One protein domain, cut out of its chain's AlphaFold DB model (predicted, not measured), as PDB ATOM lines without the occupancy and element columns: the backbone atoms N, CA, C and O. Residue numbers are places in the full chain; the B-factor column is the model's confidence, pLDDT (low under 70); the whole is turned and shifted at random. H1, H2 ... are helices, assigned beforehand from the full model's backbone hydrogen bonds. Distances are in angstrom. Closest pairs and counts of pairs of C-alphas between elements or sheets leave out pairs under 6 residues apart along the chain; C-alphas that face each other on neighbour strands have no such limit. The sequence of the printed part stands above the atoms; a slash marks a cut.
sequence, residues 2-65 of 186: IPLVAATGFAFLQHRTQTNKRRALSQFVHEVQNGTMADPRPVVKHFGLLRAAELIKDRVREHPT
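This is residues 2 to 65 of the 186 residues of an uncharacterized protein of Rhodopirellula pilleata (UniProt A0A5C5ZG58). One long helix, H1, makes the length of this domain; after it the chain folds back, so that the short helix H2 packs on residues 20 to 28 of H1, and a second short helix, H3, turns at a corner from H2 and runs the same way as H1, near it only at its last residues, 59 to 60. The other end of H1 sticks out as a bare arm: residues 2 to 16, of which 4 to 16 belong to H1, stand free. The printed part has 64 residues with three named helices, in the order H1, H2, H3, and no named strand; the class is all helix. The whole is loose, with a radius of gyration of the C-alphas of 15.4 A, and spans 56 by 22 by 14 A.

Start with H1, residues 4 to 33, and look at its residues 20 to 28, which alone in it touch H2, residues 41 to 47. Their closest C-alphas are those of Lys 21 and His 46, 5.7 A apart. H1 and H2 run opposite ways at a steep tilt of 41 degrees and form a helical hairpin. Move on to residues 29 to 32 of H1, which only just touch residues 59 to 60 of H3, residues 49 to 60, with 3 pairs of C-alphas within 8 A. The closest C-alphas there are those of Val 29 and Arg 59, 7.1 A apart. H1 and H3 run the same way at a steep tilt of 37 degrees, only just past shallow. H2 and H3 touch only at the corner by their link, where the C-alphas of Val 44 and Ala 52 come closest, at 5.1 A; they run opposite ways at a steep tilt of 61 degrees. Along the backbone, every O i to N i+4 pair of H2 is within hydrogen-bond range, against 25 of 26 in H1 and 7 of 8 in H3.

Find C-alpha 4 at (29.404, 68.984, 50.047); from there H1 runs 43.8 A to C-alpha 33 at (46.797, 34.626, 29.283). H2 runs 9.8 A from C-alpha 41 to C-alpha 47. H3 then runs 15.9 A from C-alpha 49 to C-alpha 60 at (54.964, 38.551, 30.365).

The two C-alphas farthest apart are those of Ile 2 and Pro 64, at 56.2 A. Without residues 2 to 16, the body of 49 residues spans 31 by 19 by 13 A. The printed part has no cut. The link from H1 to H2 has 7 residues and is short; the link from H2 to H3 has 1 residue and is tight. Look in the B-factor column for the model's confidence: the mean pLDDT of the printed part is 85.4, and residues 2 to 13 and residue 15 are under 70.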
ATOM      1  N   ILE A   2      30.353  76.025  51.457       52.22
ATOM      2  CA  ILE A   2      30.484  75.220  50.226       52.22
ATOM      3  C   ILE A   2      31.467  74.077  50.545       52.22
ATOM      4  O   ILE A   2      32.669  74.307  50.459       52.22
ATOM      5  N   PRO A   3      31.020  72.890  51.011       53.06
ATOM      6  CA  PRO A   3      31.932  71.739  50.994       53.06
ATOM      7  C   PRO A   3      31.335  70.426  50.460       53.06
ATOM      8  O   PRO A   3      32.088  69.511  50.150       53.06
ATOM      9  N   LEU A   4      30.012  70.299  50.299       48.84
ATOM     10  CA  LEU A   4      29.404  68.984  50.047       48.84
ATOM     11  C   LEU A   4      29.385  68.569  48.563       48.84
ATOM     12  O   LEU A   4      29.556  67.394  48.254       48.84
ATOM     13  N   VAL A   5      29.220  69.523  47.638       54.22
ATOM     14  CA  VAL A   5      29.121  69.239  46.187       54.22
ATOM     15  C   VAL A   5      30.491  68.923  45.568       54.22
ATOM     16  O   VAL A   5      30.596  68.106  44.656       54.22
ATOM     17  N   ALA A   6      31.567  69.513  46.099       57.50
ATOM     18  CA  ALA A   6      32.930  69.236  45.642       57.50
ATOM     19  C   ALA A   6      33.408  67.829  46.055       57.50
ATOM     20  O   ALA A   6      34.077  67.150  45.278       57.50
ATOM     21  N   ALA A   7      33.025  67.364  47.250       59.62
ATOM     22  CA  ALA A   7      33.442  66.067  47.785       59.62
ATOM     23  C   ALA A   7      32.815  64.878  47.030       59.62
ATOM     24  O   ALA A   7      33.504  63.901  46.735       59.62
ATOM     25  N   THR A   8      31.535  64.968  46.654       61.62
ATOM     26  CA  THR A   8      30.854  63.930  45.858       61.62
ATOM     27  C   THR A   8      31.365  63.872  44.419       61.62
ATOM     28  O   THR A   8      31.587  62.778  43.899       61.62
ATOM     29  N   GLY A   9      31.640  65.023  43.793       62.09
ATOM     30  CA  GLY A   9      32.278  65.079  42.474       62.09
ATOM     31  C   GLY A   9      33.676  64.448  42.466       62.09
ATOM     32  O   GLY A   9      34.002  63.666  41.572       62.09
ATOM     33  N   PHE A  10      34.479  64.714  43.500       66.00
ATOM     34  CA  PHE A  10      35.824  64.152  43.637       66.00
ATOM     35  C   PHE A  10      35.803  62.635  43.886       66.00
ATOM     36  O   PHE A  10      36.523  61.899  43.211       66.00
ATOM     37  N   ALA A  11      34.928  62.143  44.770       66.06
ATOM     38  CA  ALA A  11      34.772  60.709  45.030       66.06
ATOM     39  C   ALA A  11      34.293  59.935  43.785       66.06
ATOM     40  O   ALA A  11      34.805  58.855  43.483       66.06
ATOM     41  N   PHE A  12      33.364  60.506  43.011       66.31
ATOM     42  CA  PHE A  12      32.898  59.913  41.755       66.31
ATOM     43  C   PHE A  12      34.011  59.835  40.696       66.31
ATOM     44  O   PHE A  12      34.171  58.806  40.031       66.31
ATOM     45  N   LEU A  13      34.820  60.892  40.563       63.75
ATOM     46  CA  LEU A  13      35.982  60.913  39.669       63.75
ATOM     47  C   LEU A  13      37.043  59.892  40.099       63.75
ATOM     48  O   LEU A  13      37.535  59.134  39.264       63.75
ATOM     49  N   GLN A  14      37.351  59.813  41.395       71.31
ATOM     50  CA  GLN A  14      38.280  58.819  41.935       71.31
ATOM     51  C   GLN A  14      37.799  57.386  41.676       71.31
ATOM     52  O   GLN A  14      38.578  56.563  41.187       71.31
ATOM     53  N   HIS A  15      36.517  57.098  41.917       69.38
ATOM     54  CA  HIS A  15      35.925  55.784  41.660       69.38
ATOM     55  C   HIS A  15      35.981  55.406  40.171       69.38
ATOM     56  O   HIS A  15      36.379  54.289  39.821       69.38
ATOM     57  N   ARG A  16      35.650  56.337  39.263       75.81
ATOM     58  CA  ARG A  16      35.770  56.119  37.809       75.81
ATOM     59  C   ARG A  16      37.211  55.829  37.391       75.81
ATOM     60  O   ARG A  16      37.449  54.871  36.658       75.81
ATOM     61  N   THR A  17      38.177  56.604  37.884       78.19
ATOM     62  CA  THR A  17      39.596  56.401  37.563       78.19
ATOM     63  C   THR A  17      40.105  55.051  38.073       78.19
ATOM     64  O   THR A  17      40.816  54.359  37.344       78.19
ATOM     65  N   GLN A  18      39.715  54.628  39.280       83.25
ATOM     66  CA  GLN A  18      40.072  53.306  39.811       83.25
ATOM     67  C   GLN A  18      39.434  52.162  39.014       83.25
ATOM     68  O   GLN A  18      40.106  51.176  38.704       83.25
ATOM     69  N   THR A  19      38.168  52.313  38.621       88.88
ATOM     70  CA  THR A  19      37.460  51.317  37.803       88.88
ATOM     71  C   THR A  19      38.134  51.139  36.441       88.88
ATOM     72  O   THR A  19      38.388  50.011  36.019       88.88
ATOM     73  N   ASN A  20      38.502  52.242  35.781       89.50
ATOM     74  CA  ASN A  20      39.182  52.208  34.483       89.50
ATOM     75  C   ASN A  20      40.580  51.582  34.576       89.50
ATOM     76  O   ASN A  20      40.918  50.727  33.760       89.50
ATOM     77  N   LYS A  21      41.359  51.939  35.609       92.25
ATOM     78  CA  LYS A  21      42.663  51.322  35.908       92.25
ATOM     79  C   LYS A  21      42.553  49.804  36.052       92.25
ATOM     80  O   LYS A  21      43.306  49.066  35.421       92.25
ATOM     81  N   ARG A  22      41.593  49.334  36.858       92.06
ATOM     82  CA  ARG A  22      41.363  47.901  37.075       92.06
ATOM     83  C   ARG A  22      40.960  47.202  35.778       92.06
ATOM     84  O   ARG A  22      41.518  46.156  35.473       92.06
ATOM     85  N   ARG A  23      40.042  47.790  35.005       94.19
ATOM     86  CA  ARG A  23      39.581  47.224  33.730       94.19
ATOM     87  C   ARG A  23      40.718  47.080  32.720       94.19
ATOM     88  O   ARG A  23      40.855  46.005  32.150       94.19
ATOM     89  N   ALA A  24      41.531  48.120  32.534       94.06
ATOM     90  CA  ALA A  24      42.647  48.096  31.588       94.06
ATOM     91  C   ALA A  24      43.665  47.000  31.932       94.06
ATOM     92  O   ALA A  24      44.046  46.218  31.067       94.06
ATOM     93  N   LEU A  25      44.047  46.889  33.210       95.31
ATOM     94  CA  LEU A  25      44.971  45.845  33.649       95.31
ATOM     95  C   LEU A  25      44.352  44.444  33.533       95.31
ATOM     96  O   LEU A  25      45.014  43.524  33.066       95.31
ATOM     97  N   SER A  26      43.092  44.269  33.940       95.31
ATOM     98  CA  SER A  26      42.390  42.986  33.820       95.31
ATOM     99  C   SER A  26      42.275  42.519  32.372       95.31
ATOM    100  O   SER A  26      42.496  41.342  32.107       95.31
ATOM    101  N   GLN A  27      41.961  43.427  31.446       96.00
ATOM    102  CA  GLN A  27      41.878  43.112  30.024       96.00
ATOM    103  C   GLN A  27      43.243  42.702  29.463       96.00
ATOM    104  O   GLN A  27      43.344  41.627  28.884       96.00
ATOM    105  N   PHE A  28      44.291  43.490  29.715       95.94
ATOM    106  CA  PHE A  28      45.652  43.161  29.282       95.94
ATOM    107  C   PHE A  28      46.090  41.775  29.778       95.94
ATOM    108  O   PHE A  28      46.594  40.955  29.018       95.94
ATOM    109  N   VAL A  29      45.851  41.479  31.057       94.69
ATOM    110  CA  VAL A  29      46.186  40.176  31.647       94.69
ATOM    111  C   VAL A  29      45.421  39.046  30.967       94.69
ATOM    112  O   VAL A  29      46.007  38.002  30.704       94.69
ATOM    113  N   HIS A  30      44.136  39.249  30.685       95.50
ATOM    114  CA  HIS A  30      43.318  38.259  29.996       95.50
ATOM    115  C   HIS A  30      43.825  37.992  28.571       95.50
ATOM    116  O   HIS A  30      43.944  36.837  28.177       95.50
ATOM    117  N   GLU A  31      44.181  39.040  27.825       94.94
ATOM    118  CA  GLU A  31      44.730  38.927  26.467       94.94
ATOM    119  C   GLU A  31      46.066  38.172  26.455       94.94
ATOM    120  O   GLU A  31      46.250  37.257  25.652       94.94
ATOM    121  N   VAL A  32      46.965  38.492  27.396       94.19
ATOM    122  CA  VAL A  32      48.234  37.770  27.578       94.19
ATOM    123  C   VAL A  32      47.979  36.301  27.921       94.19
ATOM    124  O   VAL A  32      48.577  35.423  27.315       94.19
ATOM    125  N   GLN A  33      47.079  36.005  28.862       93.25
ATOM    126  CA  GLN A  33      46.797  34.626  29.283       93.25
ATOM    127  C   GLN A  33      46.189  33.769  28.171       93.25
ATOM    128  O   GLN A  33      46.498  32.584  28.074       93.25
ATOM    129  N   ASN A  34      45.343  34.362  27.331       92.81
ATOM    130  CA  ASN A  34      44.711  33.660  26.217       92.81
ATOM    131  C   ASN A  34      45.618  33.545  24.984       92.81
ATOM    132  O   ASN A  34      45.216  32.929  23.999       92.81
ATOM    133  N   GLY A  35      46.799  34.173  24.994       89.75
ATOM    134  CA  GLY A  35      47.676  34.229  23.827       89.75
ATOM    135  C   GLY A  35      47.057  34.981  22.643       89.75
ATOM    136  O   GLY A  35      47.376  34.682  21.495       89.75
ATOM    137  N   THR A  36      46.157  35.936  22.900       92.06
ATOM    138  CA  THR A  36      45.573  36.806  21.868       92.06
ATOM    139  C   THR A  36      46.379  38.095  21.734       92.06
ATOM    140  O   THR A  36      47.287  38.351  22.522       92.06
ATOM    141  N   MET A  37      46.044  38.937  20.752       92.56
ATOM    142  CA  MET A  37      46.652  40.265  20.628       92.56
ATOM    143  C   MET A  37      46.451  41.054  21.924       92.56
ATOM    144  O   MET A  37      45.311  41.284  22.326       92.56
ATOM    145  N   ALA A  38      47.555  41.427  22.565       93.00
ATOM    146  CA  ALA A  38      47.567  42.165  23.816       93.00
ATOM    147  C   ALA A  38      48.068  43.587  23.552       93.00
ATOM    148  O   ALA A  38      49.186  43.772  23.067       93.00
ATOM    149  N   ASP A  39      47.255  44.592  23.885       92.81
ATOM    150  CA  ASP A  39      47.660  45.997  23.769       92.81
ATOM    151  C   ASP A  39      48.104  46.532  25.144       92.81
ATOM    152  O   ASP A  39      47.272  46.710  26.040       92.81
ATOM    153  N   PRO A  40      49.404  46.807  25.358       94.19
ATOM    154  CA  PRO A  40      49.896  47.365  26.618       94.19
ATOM    155  C   PRO A  40      49.586  48.864  26.793       94.19
ATOM    156  O   PRO A  40      49.661  49.382  27.912       94.19
ATOM    157  N   ARG A  41      49.225  49.597  25.729       93.75
ATOM    158  CA  ARG A  41      49.070  51.066  25.770       93.75
ATOM    159  C   ARG A  41      47.942  51.546  26.690       93.75
ATOM    160  O   ARG A  41      48.159  52.526  27.403       93.75
ATOM    161  N   PRO A  42      46.770  50.885  26.790       94.50
ATOM    162  CA  PRO A  42      45.774  51.217  27.809       94.50
ATOM    163  C   PRO A  42      46.323  51.162  29.242       94.50
ATOM    164  O   PRO A  42      45.953  51.997  30.071       94.50
ATOM    165  N   VAL A  43      47.232  50.227  29.547       95.81
ATOM    166  CA  VAL A  43      47.893  50.163  30.860       95.81
ATOM    167  C   VAL A  43      48.800  51.384  31.038       95.81
ATOM    168  O   VAL A  43      48.696  52.079  32.048       95.81
ATOM    169  N   VAL A  44      49.614  51.723  30.037       95.94
ATOM    170  CA  VAL A  44      50.464  52.927  30.068       95.94
ATOM    171  C   VAL A  44      49.638  54.197  30.265       95.94
ATOM    172  O   VAL A  44      49.922  54.979  31.170       95.94
ATOM    173  N   LYS A  45      48.556  54.368  29.501       94.31
ATOM    174  CA  LYS A  45      47.653  55.523  29.589       94.31
ATOM    175  C   LYS A  45      47.089  55.731  30.996       94.31
ATOM    176  O   LYS A  45      46.894  56.865  31.427       94.31
ATOM    177  N   HIS A  46      46.791  54.648  31.711       94.62
ATOM    178  CA  HIS A  46      46.157  54.722  33.025       94.62
ATOM    179  C   HIS A  46      47.139  54.744  34.200       94.62
ATOM    180  O   HIS A  46      46.809  55.319  35.241       94.62
ATOM    181  N   PHE A  47      48.313  54.129  34.069       94.69
ATOM    182  CA  PHE A  47      49.283  53.986  35.160       94.69
ATOM    183  C   PHE A  47      50.546  54.841  34.983       94.69
ATOM    184  O   PHE A  47      51.267  55.042  35.958       94.69
ATOM    185  N   GLY A  48      50.788  55.382  33.788       94.88
ATOM    186  CA  GLY A  48      52.055  55.997  33.394       94.88
ATOM    187  C   GLY A  48      53.098  54.947  32.993       94.88
ATOM    188  O   GLY A  48      53.013  53.791  33.407       94.88
ATOM    189  N   LEU A  49      54.094  55.354  32.200       94.38
ATOM    190  CA  LEU A  49      55.082  54.453  31.589       94.38
ATOM    191  C   LEU A  49      55.821  53.585  32.614       94.38
ATOM    192  O   LEU A  49      55.771  52.365  32.519       94.38
ATOM    193  N   LEU A  50      56.459  54.200  33.617       95.19
ATOM    194  CA  LEU A  50      57.290  53.472  34.585       95.19
ATOM    195  C   LEU A  50      56.485  52.419  35.354       95.19
ATOM    196  O   LEU A  50      56.890  51.264  35.449       95.19
ATOM    197  N   ARG A  51      55.301  52.796  35.852       95.19
ATOM    198  CA  ARG A  51      54.453  51.869  36.606       95.19
ATOM    199  C   ARG A  51      53.844  50.791  35.711       95.19
ATOM    200  O   ARG A  51      53.701  49.653  36.149       95.19
ATOM    201  N   ALA A  52      53.472  51.131  34.480       95.12
ATOM    202  CA  ALA A  52      52.996  50.149  33.514       95.12
ATOM    203  C   ALA A  52      54.095  49.145  33.152       95.12
ATOM    204  O   ALA A  52      53.812  47.953  33.135       95.12
ATOM    205  N   ALA A  53      55.337  49.591  32.945       95.25
ATOM    206  CA  ALA A  53      56.474  48.724  32.649       95.25
ATOM    207  C   ALA A  53      56.695  47.672  33.749       95.25
ATOM    208  O   ALA A  53      56.833  46.491  33.440       95.25
ATOM    209  N   GLU A  54      56.637  48.067  35.025       94.94
ATOM    210  CA  GLU A  54      56.698  47.127  36.156       94.94
ATOM    211  C   GLU A  54      55.560  46.096  36.108       94.94
ATOM    212  O   GLU A  54      55.802  44.892  36.158       94.94
ATOM    213  N   LEU A  55      54.315  46.564  35.959       93.88
ATOM    214  CA  LEU A  55      53.132  45.696  35.925       93.88
ATOM    215  C   LEU A  55      53.150  44.727  34.739       93.88
ATOM    216  O   LEU A  55      52.713  43.587  34.872       93.88
ATOM    217  N   ILE A  56      53.623  45.186  33.584       94.75
ATOM    218  CA  ILE A  56      53.703  44.404  32.352       94.75
ATOM    219  C   ILE A  56      54.799  43.347  32.472       94.75
ATOM    220  O   ILE A  56      54.538  42.174  32.203       94.75
ATOM    221  N   LYS A  57      56.003  43.745  32.906       94.00
ATOM    222  CA  LYS A  57      57.186  42.877  32.999       94.00
ATOM    223  C   LYS A  57      56.893  41.587  33.757       94.00
ATOM    224  O   LYS A  57      57.233  40.511  33.268       94.00
ATOM    225  N   ASP A  58      56.214  41.682  34.895       87.94
ATOM    226  CA  ASP A  58      55.888  40.521  35.727       87.94
ATOM    227  C   ASP A  58      54.909  39.556  35.046       87.94
ATOM    228  O   ASP A  58      54.971  38.349  35.260       87.94
ATOM    229  N   ARG A  59      54.008  40.070  34.202       89.38
ATOM    230  CA  ARG A  59      52.961  39.271  33.547       89.38
ATOM    231  C   ARG A  59      53.428  38.567  32.287       89.38
ATOM    232  O   ARG A  59      52.803  37.589  31.890       89.38
ATOM    233  N   VAL A  60      54.497  39.056  31.666       92.19
ATOM    234  CA  VAL A  60      54.964  38.551  30.365       92.19
ATOM    235  C   VAL A  60      56.314  37.853  30.428       92.19
ATOM    236  O   VAL A  60      56.757  37.320  29.417       92.19
ATOM    237  N   ARG A  61      56.962  37.826  31.601       87.00
ATOM    238  CA  ARG A  61      58.311  37.272  31.800       87.00
ATOM    239  C   ARG A  61      58.493  35.873  31.207       87.00
ATOM    240  O   ARG A  61      59.544  35.591  30.641       87.00
ATOM    241  N   GLU A  62      57.481  35.024  31.338       82.31
ATOM    242  CA  GLU A  62      57.506  33.630  30.878       82.31
ATOM    243  C   GLU A  62      56.631  33.398  29.640       82.31
ATOM    244  O   GLU A  62      56.507  32.270  29.168       82.31
ATOM    245  N   HIS A  63      56.029  34.453  29.080       91.31
ATOM    246  CA  HIS A  63      55.157  34.291  27.927       91.31
ATOM    247  C   HIS A  63      55.995  33.980  26.671       91.31
ATOM    248  O   HIS A  63      56.900  34.750  26.319       91.31
ATOM    249  N   PRO A  64      55.713  32.877  25.954       88.62
ATOM    250  CA  PRO A  64      56.572  32.420  24.864       88.62
ATOM    251  C   PRO A  64      56.618  33.428  23.714       88.62
ATOM    252  O   PRO A  64      57.695  33.722  23.194       88.62
ATOM    253  N   THR A  65      55.472  34.026  23.384       92.88
ATOM    254  CA  THR A  65      55.322  34.862  22.189       92.88
ATOM    255  C   THR A  65      55.438  36.364  22.437       92.88
ATOM    256  O   THR A  65      55.334  37.148  21.500       92.88
TER     257      THR A  65